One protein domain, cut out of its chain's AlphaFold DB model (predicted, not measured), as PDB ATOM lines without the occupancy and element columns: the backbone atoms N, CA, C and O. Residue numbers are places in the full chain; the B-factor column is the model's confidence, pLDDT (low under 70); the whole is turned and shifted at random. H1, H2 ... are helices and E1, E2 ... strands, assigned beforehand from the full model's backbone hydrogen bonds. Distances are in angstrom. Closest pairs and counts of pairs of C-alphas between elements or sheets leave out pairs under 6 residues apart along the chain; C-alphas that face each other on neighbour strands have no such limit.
ATOM      1  N   ARG A   2     231.958 147.287 190.001       54.19
ATOM      2  CA  ARG A   2     231.393 145.926 190.205       54.19
ATOM      3  C   ARG A   2     232.256 144.768 189.673       54.19
ATOM      4  O   ARG A   2     232.342 143.743 190.332       54.19
ATOM      5  N   VAL A   3     232.945 144.942 188.541       59.56
ATOM      6  CA  VAL A   3     233.734 143.862 187.904       59.56
ATOM      7  C   VAL A   3     234.917 143.407 188.772       59.56
ATOM      8  O   VAL A   3     235.136 142.212 188.931       59.56
ATOM      9  N   GLY A   4     235.636 144.340 189.409       63.75
ATOM     10  CA  GLY A   4     236.767 144.005 190.286       63.75
ATOM     11  C   GLY A   4     236.353 143.216 191.534       63.75
ATOM     12  O   GLY A   4     237.044 142.284 191.935       63.75
ATOM     13  N   GLN A   5     235.185 143.526 192.108       63.09
ATOM     14  CA  GLN A   5     234.643 142.778 193.250       63.09
ATOM     15  C   GLN A   5     234.202 141.362 192.858       63.09
ATOM     16  O   GLN A   5     234.413 140.427 193.630       63.09
ATOM     17  N   SER A   6     233.653 141.184 191.653       71.94
ATOM     18  CA  SER A   6     233.297 139.860 191.134       71.94
ATOM     19  C   SER A   6     234.527 138.970 190.929       71.94
ATOM     20  O   SER A   6     234.492 137.804 191.309       71.94
ATOM     21  N   ILE A   7     235.634 139.517 190.409       79.62
ATOM     22  CA  ILE A   7     236.890 138.766 190.219       79.62
ATOM     23  C   ILE A   7     237.474 138.318 191.566       79.62
ATOM     24  O   ILE A   7     237.846 137.157 191.725       79.62
ATOM     25  N   LEU A   8     237.499 139.210 192.561       82.25
ATOM     26  CA  LEU A   8     237.986 138.895 193.909       82.25
ATOM     27  C   LEU A   8     237.154 137.799 194.586       82.25
ATOM     28  O   LEU A   8     237.711 136.890 195.192       82.25
ATOM     29  N   MET A   9     235.828 137.852 194.455       81.00
ATOM     30  CA  MET A   9     234.946 136.825 195.014       81.00
ATOM     31  C   MET A   9     235.200 135.450 194.381       81.00
ATOM     32  O   MET A   9     235.265 134.445 195.087       81.00
ATOM     33  N   VAL A  10     235.397 135.407 193.061       86.75
ATOM     34  CA  VAL A  10     235.737 134.171 192.346       86.75
ATOM     35  C   VAL A  10     237.091 133.626 192.808       86.75
ATOM     36  O   VAL A  10     237.196 132.435 193.097       86.75
ATOM     37  N   PHE A  11     238.101 134.485 192.970       89.56
ATOM     38  CA  PHE A  11     239.406 134.095 193.511       89.56
ATOM     39  C   PHE A  11     239.299 133.474 194.913       89.56
ATOM     40  O   PHE A  11     239.876 132.415 195.157       89.56
ATOM     41  N   TYR A  12     238.520 134.068 195.825       87.50
ATOM     42  CA  TYR A  12     238.336 133.497 197.164       87.50
ATOM     43  C   TYR A  12     237.618 132.147 197.126       87.50
ATOM     44  O   TYR A  12     237.999 131.236 197.858       87.50
ATOM     45  N   ASN A  13     236.636 131.971 196.239       86.69
ATOM     46  CA  ASN A  13     235.983 130.675 196.058       86.69
ATOM     47  C   ASN A  13     236.979 129.607 195.572       86.69
ATOM     48  O   ASN A  13     236.956 128.482 196.072       86.69
ATOM     49  N   TYR A  14     237.891 129.962 194.658       88.12
ATOM     50  CA  TYR A  14     238.972 129.068 194.234       88.12
ATOM     51  C   TYR A  14     239.949 128.754 195.366       88.12
ATOM     52  O   TYR A  14     240.319 127.596 195.519       88.12
ATOM     53  N   LEU A  15     240.322 129.739 196.188       87.94
ATOM     54  CA  LEU A  15     241.201 129.532 197.341       87.94
ATOM     55  C   LEU A  15     240.594 128.545 198.352       87.94
ATOM     56  O   LEU A  15     241.275 127.631 198.815       87.94
ATOM     57  N   TYR A  16     239.304 128.700 198.665       86.06
ATOM     58  CA  TYR A  16     238.574 127.778 199.543       86.06
ATOM     59  C   TYR A  16     238.428 126.383 198.924       86.06
ATOM     60  O   TYR A  16     238.533 125.384 199.635       86.06
ATOM     61  N   GLY A  17     238.207 126.306 197.608       85.62
ATOM     62  CA  GLY A  17     238.228 125.047 196.869       85.62
ATOM     63  C   GLY A  17     239.589 124.359 196.971       85.62
ATOM     64  O   GLY A  17     239.659 123.216 197.408       85.62
ATOM     65  N   TRP A  18     240.670 125.065 196.640       86.94
ATOM     66  CA  TRP A  18     242.037 124.550 196.701       86.94
ATOM     67  C   TRP A  18     242.398 124.025 198.095       86.94
ATOM     68  O   TRP A  18     242.873 122.901 198.202       86.94
ATOM     69  N   HIS A  19     242.080 124.765 199.163       86.50
ATOM     70  CA  HIS A  19     242.330 124.325 200.542       86.50
ATOM     71  C   HIS A  19     241.721 122.948 200.869       86.50
ATOM     72  O   HIS A  19     242.341 122.150 201.571       86.50
ATOM     73  N   GLU A  20     240.511 122.656 200.379       82.69
ATOM     74  CA  GLU A  20     239.821 121.393 200.674       82.69
ATOM     75  C   GLU A  20     240.115 120.270 199.679       82.69
ATOM     76  O   GLU A  20     240.162 119.110 200.086       82.69
ATOM     77  N   TYR A  21     240.293 120.583 198.393       83.81
ATOM     78  CA  TYR A  21     240.644 119.579 197.384       83.81
ATOM     79  C   TYR A  21     242.105 119.134 197.523       83.81
ATOM     80  O   TYR A  21     242.392 117.950 197.373       83.81
ATOM     81  N   GLU A  22     243.002 120.060 197.863       86.19
ATOM     82  CA  GLU A  22     244.454 119.869 197.877       86.19
ATOM     83  C   GLU A  22     245.032 120.061 199.290       86.19
ATOM     84  O   GLU A  22     245.992 120.803 199.513       86.19
ATOM     85  N   GLN A  23     244.452 119.364 200.275       82.19
ATOM     86  CA  GLN A  23     244.867 119.458 201.684       82.19
ATOM     87  C   GLN A  23     246.362 119.171 201.888       82.19
ATOM     88  O   GLN A  23     246.991 119.776 202.755       82.19
ATOM     89  N   MET A  24     246.941 118.276 201.079       87.94
ATOM     90  CA  MET A  24     248.369 117.956 201.136       87.94
ATOM     91  C   MET A  24     249.232 119.151 200.721       87.94
ATOM     92  O   MET A  24     250.142 119.520 201.459       87.94
ATOM     93  N   PHE A  25     248.937 119.798 199.588       88.12
ATOM     94  CA  PHE A  25     249.693 120.978 199.151       88.12
ATOM     95  C   PHE A  25     249.504 122.159 200.098       88.12
ATOM     96  O   PHE A  25     250.467 122.872 200.379       88.12
ATOM     97  N   TYR A  26     248.302 122.334 200.653       87.50
ATOM     98  CA  TYR A  26     248.082 123.330 201.697       87.50
ATOM     99  C   TYR A  26     248.952 123.052 202.932       87.50
ATOM    100  O   TYR A  26     249.644 123.955 203.404       87.50
ATOM    101  N   ALA A  27     249.002 121.805 203.410       87.38
ATOM    102  CA  ALA A  27     249.846 121.427 204.543       87.38
ATOM    103  C   ALA A  27     251.344 121.648 204.265       87.38
ATOM    104  O   ALA A  27     252.050 122.168 205.128       87.38
ATOM    105  N   VAL A  28     251.817 121.321 203.056       90.31
ATOM    106  CA  VAL A  28     253.216 121.537 202.636       90.31
ATOM    107  C   VAL A  28     253.558 123.021 202.528       90.31
ATOM    108  O   VAL A  28     254.664 123.412 202.883       90.31
ATOM    109  N   SER A  29     252.616 123.863 202.092       88.50
ATOM    110  CA  SER A  29     252.837 125.315 202.023       88.50
ATOM    111  C   SER A  29     253.062 125.953 203.399       88.50
ATOM    112  O   SER A  29     253.622 127.043 203.484       88.50
ATOM    113  N   GLN A  30     252.564 125.301 204.460       87.62
ATOM    114  CA  GLN A  30     252.443 125.810 205.831       87.62
ATOM    115  C   GLN A  30     251.852 127.231 205.919       87.62
ATOM    116  O   GLN A  30     251.993 127.912 206.938       87.62
ATOM    117  N   ALA A  31     251.159 127.682 204.870       87.06
ATOM    118  CA  ALA A  31     250.465 128.949 204.879       87.06
ATOM    119  C   ALA A  31     249.279 128.853 205.838       87.06
ATOM    120  O   ALA A  31     248.543 127.867 205.848       87.06
ATOM    121  N   SER A  32     249.068 129.883 206.652       86.44
ATOM    122  CA  SER A  32     247.924 129.928 207.567       86.44
ATOM    123  C   SER A  32     247.033 131.104 207.219       86.44
ATOM    124  O   SER A  32     247.529 132.225 207.176       86.44
ATOM    125  N   PHE A  33     245.736 130.868 207.023       88.56
ATOM    126  CA  PHE A  33     244.749 131.923 206.782       88.56
ATOM    127  C   PHE A  33     243.910 132.205 208.029       88.56
ATOM    128  O   PHE A  33     243.468 131.280 208.719       88.56
ATOM    129  N   TYR A  34     243.655 133.487 208.287       86.75
ATOM    130  CA  TYR A  34     242.731 133.944 209.319       86.75
ATOM    131  C   TYR A  34     241.618 134.812 208.707       86.75
ATOM    132  O   TYR A  34     241.934 135.732 207.951       86.75
ATOM    133  N   PRO A  35     240.332 134.579 209.030       85.50
ATOM    134  CA  PRO A  35     239.812 133.469 209.835       85.50
ATOM    135  C   PRO A  35     240.054 132.111 209.162       85.50
ATOM    136  O   PRO A  35     240.222 132.031 207.945       85.50
ATOM    137  N   ARG A  36     240.077 131.034 209.959       80.50
ATOM    138  CA  ARG A  36     240.343 129.685 209.443       80.50
ATOM    139  C   ARG A  36     239.307 129.312 208.380       80.50
ATOM    140  O   ARG A  36     238.103 129.480 208.594       80.50
ATOM    141  N   LEU A  37     239.781 128.786 207.253       80.88
ATOM    142  CA  LEU A  37     238.923 128.330 206.163       80.88
ATOM    143  C   LEU A  37     238.013 127.198 206.679       80.88
ATOM    144  O   LEU A  37     238.470 126.269 207.348       80.88
ATOM    145  N   LYS A  38     236.700 127.319 206.443       76.19
ATOM    146  CA  LYS A  38     235.708 126.316 206.860       76.19
ATOM    147  C   LYS A  38     235.739 125.138 205.889       76.19
ATOM    148  O   LYS A  38     235.783 125.357 204.681       76.19
ATOM    149  N   LYS A  39     235.604 123.918 206.418       75.19
ATOM    150  CA  LYS A  39     235.483 122.708 205.595       75.19
ATOM    151  C   LYS A  39     234.254 122.780 204.694       75.19
ATOM    152  O   LYS A  39     233.161 123.130 205.150       75.19
ATOM    153  N   LEU A  40     234.435 122.438 203.421       76.62
ATOM    154  CA  LEU A  40     233.354 122.410 202.442       76.62
ATOM    155  C   LEU A  40     232.453 121.187 202.669       76.62
ATOM    156  O   LEU A  40     232.918 120.105 203.027       76.62
ATOM    157  N   ARG A  41     231.142 121.347 202.443       68.88
ATOM    158  CA  ARG A  41     230.184 120.234 202.535       68.88
ATOM    159  C   ARG A  41     230.326 119.346 201.294       68.88
ATOM    160  O   ARG A  41     230.260 119.846 200.169       68.88
ATOM    161  N   GLN A  42     230.513 118.045 201.510       66.50
ATOM    162  CA  GLN A  42     230.500 117.045 200.438       66.50
ATOM    163  C   GLN A  42     229.090 116.901 199.857       66.50
ATOM    164  O   GLN A  42     228.100 117.017 200.583       66.50
ATOM    165  N   GLY A  43     229.004 116.679 198.543       63.22
ATOM    166  CA  GLY A  43     227.736 116.427 197.859       63.22
ATOM    167  C   GLY A  43     227.083 115.112 198.308       63.22
ATOM    168  O   GLY A  43     227.770 114.145 198.632       63.22
ATOM    169  N   THR A  44     225.750 115.074 198.332       59.94
ATOM    170  CA  THR A  44     224.960 113.890 198.707       59.94
ATOM    171  C   THR A  44     225.156 112.751 197.686       59.94
ATOM    172  O   THR A  44     225.182 113.036 196.482       59.94
ATOM    173  N   PRO A  45     225.250 111.468 198.100       54.88
ATOM    174  CA  PRO A  45     225.395 110.350 197.165       54.88
ATOM    175  C   PRO A  45     224.136 110.235 196.289       54.88
ATOM    176  O   PRO A  45     223.071 109.889 196.788       54.88
ATOM    177  N   GLY A  46     224.235 110.584 195.001       60.28
ATOM    178  CA  GLY A  46     223.119 110.504 194.042       60.28
ATOM    179  C   GLY A  46     223.041 111.649 193.026       60.28
ATOM    180  O   GLY A  46     222.431 111.479 191.977       60.28
ATOM    181  N   ASN A  47     223.696 112.791 193.277       60.06
ATOM    182  CA  ASN A  47     223.760 113.909 192.325       60.06
ATOM    183  C   ASN A  47     225.226 114.337 192.103       60.06
ATOM    184  O   ASN A  47     225.719 115.315 192.659       60.06
ATOM    185  N   MET A  48     225.954 113.528 191.325       55.25
ATOM    186  CA  MET A  48     227.420 113.538 191.163       55.25
ATOM    187  C   MET A  48     227.984 114.647 190.252       55.25
ATOM    188  O   MET A  48     229.062 114.483 189.687       55.25
ATOM    189  N   LYS A  49     227.316 115.796 190.085       58.53
ATOM    190  CA  LYS A  49     227.868 116.850 189.209       58.53
ATOM    191  C   LYS A  49     229.100 117.544 189.815       58.53
ATOM    192  O   LYS A  49     229.980 117.958 189.070       58.53
ATOM    193  N   TYR A  50     229.191 117.633 191.147       60.97
ATOM    194  CA  TYR A  50     230.337 118.208 191.864       60.97
ATOM    195  C   TYR A  50     230.591 117.468 193.187       60.97
ATOM    196  O   TYR A  50     229.644 117.129 193.896       60.97
ATOM    197  N   ARG A  51     231.867 117.245 193.545       64.31
ATOM    198  CA  ARG A  51     232.269 116.544 194.787       64.31
ATOM    199  C   ARG A  51     232.051 117.391 196.049       64.31
ATOM    200  O   ARG A  51     231.719 116.850 197.101       64.31
ATOM    201  N   TYR A  52     232.176 118.714 195.926       67.50
ATOM    202  CA  TYR A  52     231.973 119.686 197.004       67.50
ATOM    203  C   TYR A  52     231.164 120.891 196.513       67.50
ATOM    204  O   TYR A  52     231.383 121.372 195.400       67.50
ATOM    205  N   PHE A  53     230.264 121.400 197.359       71.56
ATOM    206  CA  PHE A  53     229.592 122.684 197.137       71.56
ATOM    207  C   PHE A  53     230.433 123.814 197.740       71.56
ATOM    208  O   PHE A  53     230.713 123.790 198.940       71.56
ATOM    209  N   ILE A  54     230.821 124.799 196.922       74.19
ATOM    210  CA  ILE A  54     231.603 125.968 197.353       74.19
ATOM    211  C   ILE A  54     230.633 127.133 197.619       74.19
ATOM    212  O   ILE A  54     230.111 127.709 196.663       74.19
ATOM    213  N   PRO A  55     230.350 127.487 198.888       76.31
ATOM    214  CA  PRO A  55     229.597 128.695 199.199       76.31
ATOM    215  C   PRO A  55     230.460 129.944 198.939       76.31
ATOM    216  O   PRO A  55     231.687 129.837 198.925       76.31
ATOM    217  N   PRO A  56     229.852 131.136 198.798       78.50
ATOM    218  CA  PRO A  56     230.592 132.393 198.723       78.50
ATOM    219  C   PRO A  56     231.563 132.544 199.901       78.50
ATOM    220  O   PRO A  56     231.155 132.578 201.066       78.50
ATOM    221  N   ALA A  57     232.853 132.606 199.586       79.06
ATOM    222  CA  ALA A  57     233.931 132.675 200.557       79.06
ATOM    223  C   ALA A  57     234.136 134.108 201.088       79.06
ATOM    224  O   ALA A  57     234.207 135.050 200.290       79.06
ATOM    225  N   PRO A  58     234.271 134.308 202.415       81.81
ATOM    226  CA  PRO A  58     234.671 135.600 202.954       81.81
ATOM    227  C   PRO A  58     236.139 135.902 202.619       81.81
ATOM    228  O   PRO A  58     236.963 135.004 202.453       81.81
ATOM    229  N   LYS A  59     236.473 137.193 202.561       84.50
ATOM    230  CA  LYS A  59     237.848 137.659 202.358       84.50
ATOM    231  C   LYS A  59     238.734 137.256 203.556       84.50
ATOM    232  O   LYS A  59     238.343 137.545 204.691       84.50
ATOM    233  N   PRO A  60     239.924 136.659 203.341       85.38
ATOM    234  CA  PRO A  60     240.887 136.433 204.414       85.38
ATOM    235  C   PRO A  60     241.429 137.773 204.935       85.38
ATOM    236  O   PRO A  60     241.727 138.682 204.158       85.38
ATOM    237  N   LEU A  61     241.537 137.893 206.256       88.12
ATOM    238  CA  LEU A  61     242.054 139.079 206.943       88.12
ATOM    239  C   LEU A  61     243.581 139.075 207.001       88.12
ATOM    240  O   LEU A  61     244.201 140.117 206.817       88.12
ATOM    241  N   PHE A  62     244.181 137.909 207.245       88.62
ATOM    242  CA  PHE A  62     245.630 137.761 207.328       88.62
ATOM    243  C   PHE A  62     246.075 136.390 206.820       88.62
ATOM    244  O   PHE A  62     245.345 135.400 206.948       88.62
ATOM    245  N   SER A  63     247.273 136.342 206.239       90.81
ATOM    246  CA  SER A  63     247.943 135.118 205.810       90.81
ATOM    247  C   SER A  63     249.403 135.151 206.250       90.81
ATOM    248  O   SER A  63     250.034 136.204 206.176       90.81
ATOM    249  N   ARG A  64     249.932 134.011 206.703       91.50
ATOM    250  CA  ARG A  64     251.356 133.843 207.026       91.50
ATOM    251  C   ARG A  64     252.038 133.009 205.959       91.50
ATOM    252  O   ARG A  64     251.466 132.015 205.520       91.50
ATOM    253  N   ILE A  65     253.264 133.391 205.619       90.56
ATOM    254  CA  ILE A  65     254.140 132.653 204.712       90.56
ATOM    255  C   ILE A  65     255.410 132.311 205.502       90.56
ATOM    256  O   ILE A  65     256.074 133.234 205.979       90.56
ATOM    257  N   PRO A  66     255.726 131.022 205.703       91.81
ATOM    258  CA  PRO A  66     256.909 130.616 206.451       91.81
ATOM    259  C   PRO A  66     258.182 130.881 205.638       91.81
ATOM    260  O   PRO A  66     258.254 130.577 204.449       91.81
ATOM    261  N   PHE A  67     259.216 131.385 206.305       92.00
ATOM    262  CA  PHE A  67     260.576 131.441 205.776       92.00
ATOM    263  C   PHE A  67     261.542 130.915 206.833       92.00
ATOM    264  O   PHE A  67     261.330 131.110 208.031       92.00
TER     265      PHE A  67
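Overview. This is residues 2 to 67 of the 229 residues of the protein "Hypothetical protein" of Meloidogyne enterolobii (UniProt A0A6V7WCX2). A long hairpin, joined at one end by the two short strands E1 and E2 and made for the most part of the unnamed stretch 35 to 61, crosses over the long helix H1, while the short helix H2 turns off at H1's last residues to make an L with it. The first residues of H1, 2 to 7, stick out free, and the hairpin's far turn, around Gly 46, and the last residue, Phe 67, make the ends of the longest axis. The printed part has 66 residues with two named helices and two named strands, in the order H1, H2, E1, E2; the sheet is E1 - E2, antiparallel, and the class is mostly helix. The whole is flat, spanning 44 by 34 by 16 A, and only just loose, close to compact, with a radius of gyration of the C-alphas of 13.4 A.

Along the chain. Strand E1 is residues 32 to 34, and strand E2 is residues 62 to 64, with C-alpha 64 at (251.356, 133.843, 207.026). Helix H1 is residues 2 to 21, 28.8 A from first to last C-alpha, beginning with C-alpha 2 at (231.393, 145.926, 190.205) and ending with C-alpha 21 at (240.644, 119.579, 197.384). Helix H2 is residues 23 to 29, 9.9 A from first to last C-alpha.

Arrangement. E1 and E2 are antiparallel neighbours and a hairpin, with 167 degrees between their directions. The C-alphas of Phe 33 and Ser 63 face each other at 4.6 A. N 34 and O 62 are within hydrogen-bond range at 2.9 A, and so are N 64 and O 32 at 3.0 A. Between the two strands, residues 41 to 42 form a short antiparallel pairing with residues 52 to 53. H1 is apart from E1 and from E2, and H2 is apart from E2. H1 and H2 are close but not clearly touching, the closest C-alphas being those of His 19 and Tyr 26 at 6.0 A, and their lines are about perpendicular, at 76 degrees. In H1 and H2 every O i to N i+4 pair is within hydrogen-bond range.

Size, cuts and confidence. The two C-alphas farthest apart are those of Gly 46 and Phe 67, at 44.5 A. The printed part has no cut. The links H1 to H2 and H2 to E1 are tight, and the link E1 to E2, 27 residues, is long. The mean pLDDT of the printed part is 78.9; residues 2 to 5 and 41 to 52 are under 70, where the model's confidence is low.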